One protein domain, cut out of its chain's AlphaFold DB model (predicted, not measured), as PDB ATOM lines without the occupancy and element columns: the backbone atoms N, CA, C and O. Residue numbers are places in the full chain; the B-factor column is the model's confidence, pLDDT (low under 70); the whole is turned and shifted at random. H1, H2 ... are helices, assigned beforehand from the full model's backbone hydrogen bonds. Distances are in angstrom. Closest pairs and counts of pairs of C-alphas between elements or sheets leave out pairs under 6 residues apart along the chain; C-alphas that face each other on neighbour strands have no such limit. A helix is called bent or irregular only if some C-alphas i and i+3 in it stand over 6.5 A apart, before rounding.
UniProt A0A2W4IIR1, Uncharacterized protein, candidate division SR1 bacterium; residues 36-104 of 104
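This is residues 36 to 104 of the 104 residues of an uncharacterized protein of candidate division SR1 bacterium (UniProt A0A2W4IIR1). Three helices fold back and forth as a zigzag: the short H2 sits between H1 and the first turns of the long H3, making a small body. The rest of H3, residues 84 to 103, sticks out from that body as a long arm and makes the length of the whole. The printed part has 69 residues with three named helices, in the order H1, H2, H3, and no named strand; the class is all helix. It is loose, with a radius of gyration of the C-alphas of 15.4 A, and its C-alphas span 58 by 23 by 11 A.

H1, residues 36 to 54, and H2, residues 60 to 71, touch and form a helical hairpin, at a shallow tilt of 21 degrees, opposite ways. Their closest C-alphas, those of Gly 42 and Gly 67, are 3.9 A apart. H2 and H3, residues 73 to 103, form a second helical hairpin, also at a shallow tilt of 21 degrees, opposite ways. H3 touches H2 with residues 75 to 83 alone, and their closest C-alphas, those of Ala 68 and Phe 76, are 4.6 A apart. H1 and H3 are apart. In H2 and H3 every O i to N i+4 pair is within hydrogen-bond range; in H1, 13 of 15 are.

H1 begins at C-alpha 36, (185.912, 208.505, 203.997), and is 29.8 A long. It is irregular, but only just: C-alphas 51 and 54 are 6.6 A apart. H2 is 16.5 A long and begins at C-alpha 60, (201.263, 213.191, 221.360). H3 is 44.4 A long and ends at C-alpha 103, (213.887, 233.597, 246.022).

The two C-alphas farthest apart, those of Ala 36 and Asn 104, are 57.8 A apart. The body without the free-standing residues 84 to 104 spans 31 by 22 by 11 A. The printed part has no cut, and both links are tight. The mean pLDDT of the printed part is 75.2; residues 53 to 59, 89 to 96, 98 and 101 to 104 are under 70.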
ATOM      1  N   ALA A  36     186.136 209.873 203.527       80.19
ATOM      2  CA  ALA A  36     185.912 208.505 203.997       80.19
ATOM      3  C   ALA A  36     187.135 207.879 204.689       80.19
ATOM      4  O   ALA A  36     186.972 207.101 205.619       80.19
ATOM      5  N   VAL A  37     188.353 208.246 204.277       78.88
ATOM      6  CA  VAL A  37     189.610 207.784 204.895       78.88
ATOM      7  C   VAL A  37     190.103 208.796 205.930       78.88
ATOM      8  O   VAL A  37     190.603 208.419 206.987       78.88
ATOM      9  N   ARG A  38     189.910 210.092 205.664       80.94
ATOM     10  CA  ARG A  38     190.372 211.201 206.505       80.94
ATOM     11  C   ARG A  38     189.753 211.175 207.900       80.94
ATOM     12  O   ARG A  38     190.463 211.408 208.874       80.94
ATOM     13  N   ILE A  39     188.450 210.900 208.010       80.25
ATOM     14  CA  ILE A  39     187.755 210.896 209.305       80.25
ATOM     15  C   ILE A  39     188.235 209.735 210.197       80.25
ATOM     16  O   ILE A  39     188.685 210.027 211.308       80.25
ATOM     17  N   PRO A  40     188.242 208.462 209.743       84.25
ATOM     18  CA  PRO A  40     188.786 207.356 210.532       84.25
ATOM     19  C   PRO A  40     190.244 207.574 210.936       84.25
ATOM     20  O   PRO A  40     190.582 207.413 212.109       84.25
ATOM     21  N   LEU A  41     191.098 208.023 210.005       82.19
ATOM     22  CA  LEU A  41     192.503 208.302 210.316       82.19
ATOM     23  C   LEU A  41     192.638 209.409 211.368       82.19
ATOM     24  O   LEU A  41     193.448 209.299 212.287       82.19
ATOM     25  N   GLY A  42     191.820 210.460 211.266       83.94
ATOM     26  CA  GLY A  42     191.811 211.561 212.223       83.94
ATOM     27  C   GLY A  42     191.453 211.118 213.641       83.94
ATOM     28  O   GLY A  42     192.079 211.574 214.599       83.94
ATOM     29  N   ILE A  43     190.495 210.197 213.776       84.25
ATOM     30  CA  ILE A  43     190.097 209.609 215.065       84.25
ATOM     31  C   ILE A  43     191.233 208.761 215.641       84.25
ATOM     32  O   ILE A  43     191.594 208.941 216.804       84.25
ATOM     33  N   VAL A  44     191.842 207.892 214.828       85.00
ATOM     34  CA  VAL A  44     192.972 207.048 215.254       85.00
ATOM     35  C   VAL A  44     194.143 207.907 215.735       85.00
ATOM     36  O   VAL A  44     194.673 207.676 216.820       85.00
ATOM     37  N   LEU A  45     194.504 208.951 214.985       84.31
ATOM     38  CA  LEU A  45     195.581 209.871 215.365       84.31
ATOM     39  C   LEU A  45     195.264 210.664 216.637       84.31
ATOM     40  O   LEU A  45     196.169 210.933 217.424       84.31
ATOM     41  N   LEU A  46     194.000 211.020 216.874       83.88
ATOM     42  CA  LEU A  46     193.588 211.675 218.116       83.88
ATOM     43  C   LEU A  46     193.692 210.747 219.324       83.88
ATOM     44  O   LEU A  46     194.161 211.187 220.372       83.88
ATOM     45  N   LEU A  47     193.286 209.485 219.180       83.00
ATOM     46  CA  LEU A  47     193.390 208.481 220.241       83.00
ATOM     47  C   LEU A  47     194.852 208.163 220.561       83.00
ATOM     48  O   LEU A  47     195.247 208.223 221.724       83.00
ATOM     49  N   LEU A  48     195.668 207.919 219.532       82.06
ATOM     50  CA  LEU A  48     197.111 207.731 219.694       82.06
ATOM     51  C   LEU A  48     197.752 208.964 220.331       82.06
ATOM     52  O   LEU A  48     198.493 208.843 221.300       82.06
ATOM     53  N   GLY A  49     197.399 210.158 219.850       80.50
ATOM     54  CA  GLY A  49     197.871 211.417 220.407       80.50
ATOM     55  C   GLY A  49     197.522 211.578 221.884       80.50
ATOM     56  O   GLY A  49     198.392 211.968 222.658       80.50
ATOM     57  N   PHE A  50     196.295 211.225 222.279       79.50
ATOM     58  CA  PHE A  50     195.817 211.279 223.662       79.50
ATOM     59  C   PHE A  50     196.561 210.300 224.580       79.50
ATOM     60  O   PHE A  50     197.020 210.694 225.652       79.50
ATOM     61  N   ILE A  51     196.742 209.051 224.147       78.62
ATOM     62  CA  ILE A  51     197.489 208.027 224.899       78.62
ATOM     63  C   ILE A  51     198.960 208.444 225.045       78.62
ATOM     64  O   ILE A  51     199.560 208.306 226.112       78.62
ATOM     65  N   SER A  52     199.529 209.033 223.993       71.19
ATOM     66  CA  SER A  52     200.907 209.517 223.980       71.19
ATOM     67  C   SER A  52     201.130 210.835 224.735       71.19
ATOM     68  O   SER A  52     202.281 211.246 224.846       71.19
ATOM     69  N   ILE A  53     200.105 211.489 225.308       67.38
ATOM     70  CA  ILE A  53     200.297 212.683 226.165       67.38
ATOM     71  C   ILE A  53     201.166 212.351 227.387       67.38
ATOM     72  O   ILE A  53     201.916 213.201 227.861       67.38
ATOM     73  N   ARG A  54     201.076 211.115 227.895       64.62
ATOM     74  CA  ARG A  54     201.811 210.670 229.087       64.62
ATOM     75  C   ARG A  54     203.315 210.497 228.841       64.62
ATOM     76  O   ARG A  54     204.081 210.558 229.798       64.62
ATOM     77  N   ASN A  55     203.740 210.320 227.587       64.25
ATOM     78  CA  ASN A  55     205.150 210.181 227.237       64.25
ATOM     79  C   ASN A  55     205.739 211.543 226.818       64.25
ATOM     80  O   ASN A  55     205.335 212.098 225.796       64.25
ATOM     81  N   PRO A  56     206.736 212.076 227.551       51.91
ATOM     82  CA  PRO A  56     207.311 213.399 227.283       51.91
ATOM     83  C   PRO A  56     208.221 213.446 226.038       51.91
ATOM     84  O   PRO A  56     208.646 214.520 225.623       51.91
ATOM     85  N   LEU A  57     208.504 212.295 225.421       48.59
ATOM     86  CA  LEU A  57     209.527 212.095 224.388       48.59
ATOM     87  C   LEU A  57     209.111 212.433 222.945       48.59
ATOM     88  O   LEU A  57     209.824 212.023 222.044       48.59
ATOM     89  N   ILE A  58     208.064 213.246 222.723       53.94
ATOM     90  CA  ILE A  58     207.616 213.796 221.415       53.94
ATOM     91  C   ILE A  58     206.394 213.071 220.800       53.94
ATOM     92  O   ILE A  58     206.219 211.862 220.889       53.94
ATOM     93  N   ASN A  59     205.565 213.883 220.130       66.00
ATOM     94  CA  ASN A  59     204.473 213.586 219.188       66.00
ATOM     95  C   ASN A  59     203.020 213.481 219.669       66.00
ATOM     96  O   ASN A  59     202.158 213.717 218.830       66.00
ATOM     97  N   GLY A  60     202.685 213.281 220.949       71.88
ATOM     98  CA  GLY A  60     201.263 213.191 221.360       71.88
ATOM     99  C   GLY A  60     200.420 214.419 220.962       71.88
ATOM    100  O   GLY A  60     199.392 214.317 220.295       71.88
ATOM    101  N   ILE A  61     200.933 215.614 221.256       78.88
ATOM    102  CA  ILE A  61     200.311 216.897 220.883       78.88
ATOM    103  C   ILE A  61     200.272 217.110 219.366       78.88
ATOM    104  O   ILE A  61     199.286 217.618 218.837       78.88
ATOM    105  N   LEU A  62     201.331 216.718 218.660       78.12
ATOM    106  CA  LEU A  62     201.423 216.841 217.204       78.12
ATOM    107  C   LEU A  62     200.406 215.921 216.515       78.12
ATOM    108  O   LEU A  62     199.685 216.372 215.628       78.12
ATOM    109  N   LEU A  63     200.270 214.681 216.989       82.56
ATOM    110  CA  LEU A  63     199.264 213.714 216.546       82.56
ATOM    111  C   LEU A  63     197.846 214.217 216.824       82.56
ATOM    112  O   LEU A  63     196.997 214.155 215.937       82.56
ATOM    113  N   MET A  64     197.603 214.811 217.998       83.44
ATOM    114  CA  MET A  64     196.312 215.438 218.291       83.44
ATOM    115  C   MET A  64     196.002 216.602 217.346       83.44
ATOM    116  O   MET A  64     194.864 216.739 216.906       83.44
ATOM    117  N   LEU A  65     196.986 217.442 217.015       82.69
ATOM    118  CA  LEU A  65     196.793 218.563 216.091       82.69
ATOM    119  C   LEU A  65     196.537 218.087 214.655       82.69
ATOM    120  O   LEU A  65     195.651 218.627 213.989       82.69
ATOM    121  N   ILE A  66     197.257 217.062 214.190       81.75
ATOM    122  CA  ILE A  66     197.065 216.467 212.859       81.75
ATOM    123  C   ILE A  66     195.706 215.754 212.785       81.75
ATOM    124  O   ILE A  66     194.924 216.020 211.870       81.75
ATOM    125  N   GLY A  67     195.371 214.924 213.776       84.25
ATOM    126  CA  GLY A  67     194.089 214.220 213.837       84.25
ATOM    127  C   GLY A  67     192.895 215.172 213.965       84.25
ATOM    128  O   GLY A  67     191.895 215.029 213.263       84.25
ATOM    129  N   ALA A  68     193.024 216.236 214.765       85.19
ATOM    130  CA  ALA A  68     191.999 217.275 214.851       85.19
ATOM    131  C   ALA A  68     191.829 218.043 213.534       85.19
ATOM    132  O   ALA A  68     190.709 218.435 213.206       85.19
ATOM    133  N   ARG A  69     192.911 218.253 212.769       81.88
ATOM    134  CA  ARG A  69     192.827 218.860 211.437       81.88
ATOM    135  C   ARG A  69     192.102 217.958 210.445       81.88
ATOM    136  O   ARG A  69     191.247 218.465 209.724       81.88
ATOM    137  N   MET A  70     192.385 216.657 210.459       82.81
ATOM    138  CA  MET A  70     191.701 215.655 209.632       82.81
ATOM    139  C   MET A  70     190.189 215.614 209.872       82.81
ATOM    140  O   MET A  70     189.408 215.478 208.927       82.81
ATOM    141  N   LEU A  71     189.764 215.796 211.124       82.69
ATOM    142  CA  LEU A  71     188.346 215.895 211.475       82.69
ATOM    143  C   LEU A  71     187.691 217.205 211.022       82.69
ATOM    144  O   LEU A  71     186.480 217.253 210.826       82.69
ATOM    145  N   GLY A  72     188.474 218.268 210.844       82.44
ATOM    146  CA  GLY A  72     188.014 219.533 210.283       82.44
ATOM    147  C   GLY A  72     188.572 220.768 210.987       82.44
ATOM    148  O   GLY A  72     189.083 220.735 212.108       82.44
ATOM    149  N   LYS A  73     188.434 221.925 210.326       80.25
ATOM    150  CA  LYS A  73     188.996 223.205 210.800       80.25
ATOM    151  C   LYS A  73     188.423 223.654 212.151       80.25
ATOM    152  O   LYS A  73     189.133 224.265 212.947       80.25
ATOM    153  N   THR A  74     187.150 223.367 212.413       83.38
ATOM    154  CA  THR A  74     186.463 223.681 213.678       83.38
ATOM    155  C   THR A  74     187.020 222.859 214.838       83.38
ATOM    156  O   THR A  74     187.357 223.424 215.881       83.38
ATOM    157  N   THR A  75     187.188 221.551 214.644       81.56
ATOM    158  CA  THR A  75     187.776 220.637 215.634       81.56
ATOM    159  C   THR A  75     189.229 220.998 215.923       81.56
ATOM    160  O   THR A  75     189.608 221.125 217.089       81.56
ATOM    161  N   PHE A  76     190.014 221.291 214.883       84.06
ATOM    162  CA  PHE A  76     191.382 221.791 215.018       84.06
ATOM    163  C   PHE A  76     191.479 223.031 215.915       84.06
ATOM    164  O   PHE A  76     192.276 223.045 216.849       84.06
ATOM    165  N   LYS A  77     190.643 224.055 215.685       82.88
ATOM    166  CA  LYS A  77     190.647 225.280 216.506       82.88
ATOM    167  C   LYS A  77     190.355 224.984 217.981       82.88
ATOM    168  O   LYS A  77     191.042 225.520 218.849       82.88
ATOM    169  N   LYS A  78     189.378 224.116 218.267       85.19
ATOM    170  CA  LYS A  78     189.026 223.713 219.642       85.19
ATOM    171  C   LYS A  78     190.177 222.975 220.330       85.19
ATOM    172  O   LYS A  78     190.529 223.306 221.462       85.19
ATOM    173  N   VAL A  79     190.784 222.006 219.645       83.31
ATOM    174  CA  VAL A  79     191.900 221.207 220.176       83.31
ATOM    175  C   VAL A  79     193.142 222.076 220.384       83.31
ATOM    176  O   VAL A  79     193.735 222.038 221.460       83.31
ATOM    177  N   TYR A  80     193.475 222.936 219.421       82.69
ATOM    178  CA  TYR A  80     194.576 223.890 219.538       82.69
ATOM    179  C   TYR A  80     194.391 224.844 220.725       82.69
ATOM    180  O   TYR A  80     195.319 225.033 221.510       82.69
ATOM    181  N   ALA A  81     193.190 225.402 220.913       81.81
ATOM    182  CA  ALA A  81     192.898 226.271 222.053       81.81
ATOM    183  C   ALA A  81     193.066 225.539 223.396       81.81
ATOM    184  O   ALA A  81     193.637 226.095 224.336       81.81
ATOM    185  N   ARG A  82     192.624 224.277 223.483       82.19
ATOM    186  CA  ARG A  82     192.755 223.456 224.696       82.19
ATOM    187  C   ARG A  82     194.215 223.143 225.021       82.19
ATOM    188  O   ARG A  82     194.619 223.293 226.172       82.19
ATOM    189  N   ILE A  83     194.997 222.769 224.010       77.88
ATOM    190  CA  ILE A  83     196.439 222.523 224.140       77.88
ATOM    191  C   ILE A  83     197.150 223.813 224.560       77.88
ATOM    192  O   ILE A  83     197.874 223.815 225.550       77.88
ATOM    193  N   SER A  84     196.882 224.932 223.886       77.00
ATOM    194  CA  SER A  84     197.481 226.235 224.206       77.00
ATOM    195  C   SER A  84     197.193 226.670 225.651       77.00
ATOM    196  O   SER A  84     198.103 227.078 226.373       77.00
ATOM    197  N   LYS A  85     195.952 226.493 226.126       78.06
ATOM    198  CA  LYS A  85     195.573 226.782 227.521       78.06
ATOM    199  C   LYS A  85     196.300 225.874 228.519       78.06
ATOM    200  O   LYS A  85     196.723 226.346 229.571       78.06
ATOM    201  N   MET A  86     196.466 224.594 228.185       72.06
ATOM    202  CA  MET A  86     197.206 223.634 229.009       72.06
ATOM    203  C   MET A  86     198.684 224.028 229.121       72.06
ATOM    204  O   MET A  86     199.202 224.127 230.228       72.06
ATOM    205  N   PHE A  87     199.327 224.368 228.001       70.06
ATOM    206  CA  PHE A  87     200.710 224.848 227.977       70.06
ATOM    207  C   PHE A  87     200.903 226.175 228.707       70.06
ATOM    208  O   PHE A  87     201.883 226.329 229.430       70.06
ATOM    209  N   SER A  88     199.975 227.121 228.554       71.88
ATOM    210  CA  SER A  88     200.036 228.407 229.252       71.88
ATOM    211  C   SER A  88     199.999 228.222 230.772       71.88
ATOM    212  O   SER A  88     200.805 228.828 231.477       71.88
ATOM    213  N   LYS A  89     199.141 227.320 231.269       68.38
ATOM    214  CA  LYS A  89     199.075 226.969 232.693       68.38
ATOM    215  C   LYS A  89     200.357 226.279 233.171       68.38
ATOM    216  O   LYS A  89     200.901 226.660 234.200       68.38
ATOM    217  N   THR A  90     200.879 225.320 232.404       64.44
ATOM    218  CA  THR A  90     202.150 224.646 232.725       64.44
ATOM    219  C   THR A  90     203.323 225.626 232.758       64.44
ATOM    220  O   THR A  90     204.144 225.564 233.666       64.44
ATOM    221  N   TYR A  91     203.386 226.571 231.816       62.34
ATOM    222  CA  TYR A  91     204.419 227.606 231.784       62.34
ATOM    223  C   TYR A  91     204.319 228.564 232.975       62.34
ATOM    224  O   TYR A  91     205.340 228.906 233.566       62.34
ATOM    225  N   GLN A  92     203.107 228.978 233.360       66.94
ATOM    226  CA  GLN A  92     202.909 229.797 234.557       66.94
ATOM    227  C   GLN A  92     203.343 229.065 235.831       66.94
ATOM    228  O   GLN A  92     204.062 229.656 236.630       66.94
ATOM    229  N   ASN A  93     202.996 227.783 235.971       68.06
ATOM    230  CA  ASN A  93     203.404 226.959 237.111       68.06
ATOM    231  C   ASN A  93     204.926 226.724 237.161       68.06
ATOM    232  O   ASN A  93     205.524 226.748 238.231       68.06
ATOM    233  N   LEU A  94     205.574 226.514 236.010       64.94
ATOM    234  CA  LEU A  94     207.037 226.407 235.932       64.94
ATOM    235  C   LEU A  94     207.711 227.733 236.281       64.94
ATOM    236  O   LEU A  94     208.710 227.750 236.994       64.94
ATOM    237  N   ARG A  95     207.156 228.850 235.802       66.62
ATOM    238  CA  ARG A  95     207.664 230.184 236.119       66.62
ATOM    239  C   ARG A  95     207.532 230.492 237.607       66.62
ATOM    240  O   ARG A  95     208.474 231.046 238.156       66.62
ATOM    241  N   SER A  96     206.408 230.153 238.242       68.62
ATOM    242  CA  SER A  96     206.232 230.354 239.684       68.62
ATOM    243  C   SER A  96     207.189 229.474 240.485       68.62
ATOM    244  O   SER A  96     207.901 229.999 241.327       68.62
ATOM    245  N   ALA A  97     207.312 228.187 240.141       70.88
ATOM    246  CA  ALA A  97     208.243 227.276 240.810       70.88
ATOM    247  C   ALA A  97     209.709 227.731 240.682       70.88
ATOM    248  O   ALA A  97     210.460 227.682 241.652       70.88
ATOM    249  N   LEU A  98     210.115 228.229 239.509       67.12
ATOM    250  CA  LEU A  98     211.447 228.810 239.315       67.12
ATOM    251  C   LEU A  98     211.640 230.103 240.113       67.12
ATOM    252  O   LEU A  98     212.712 230.302 240.673       67.12
ATOM    253  N   TYR A  99     210.625 230.969 240.177       70.00
ATOM    254  CA  TYR A  99     210.683 232.190 240.985       70.00
ATOM    255  C   TYR A  99     210.804 231.887 242.479       70.00
ATOM    256  O   TYR A  99     211.596 232.538 243.151       70.00
ATOM    257  N   ASP A 100     210.072 230.893 242.980       72.81
ATOM    258  CA  ASP A 100     210.154 230.466 244.377       72.81
ATOM    259  C   ASP A 100     211.513 229.818 244.685       72.81
ATOM    260  O   ASP A 100     212.103 230.092 245.726       72.81
ATOM    261  N   THR A 101     212.068 229.039 243.748       69.50
ATOM    262  CA  THR A 101     213.405 228.428 243.897       69.50
ATOM    263  C   THR A 101     214.542 229.456 243.835       69.50
ATOM    264  O   THR A 101     215.583 229.233 244.430       69.50
ATOM    265  N   LEU A 102     214.367 230.570 243.115       64.19
ATOM    266  CA  LEU A 102     215.351 231.664 243.018       64.19
ATOM    267  C   LEU A 102     215.240 232.698 244.148       64.19
ATOM    268  O   LEU A 102     216.105 233.566 244.260       64.19
ATOM    269  N   LYS A 103     214.140 232.677 244.906       56.62
ATOM    270  CA  LYS A 103     213.887 233.597 246.022       56.62
ATOM    271  C   LYS A 103     214.320 233.010 247.375       56.62
ATOM    272  O   LYS A 103     214.554 233.794 248.293       56.62
ATOM    273  N   ASN A 104     214.407 231.682 247.482       51.59
ATOM    274  CA  ASN A 104     215.128 230.968 248.545       51.59
ATOM    275  C   ASN A 104     216.631 230.929 248.256       51.59
ATOM    276  O   ASN A 104     217.396 230.854 249.240       51.59
TER     277      ASN A 104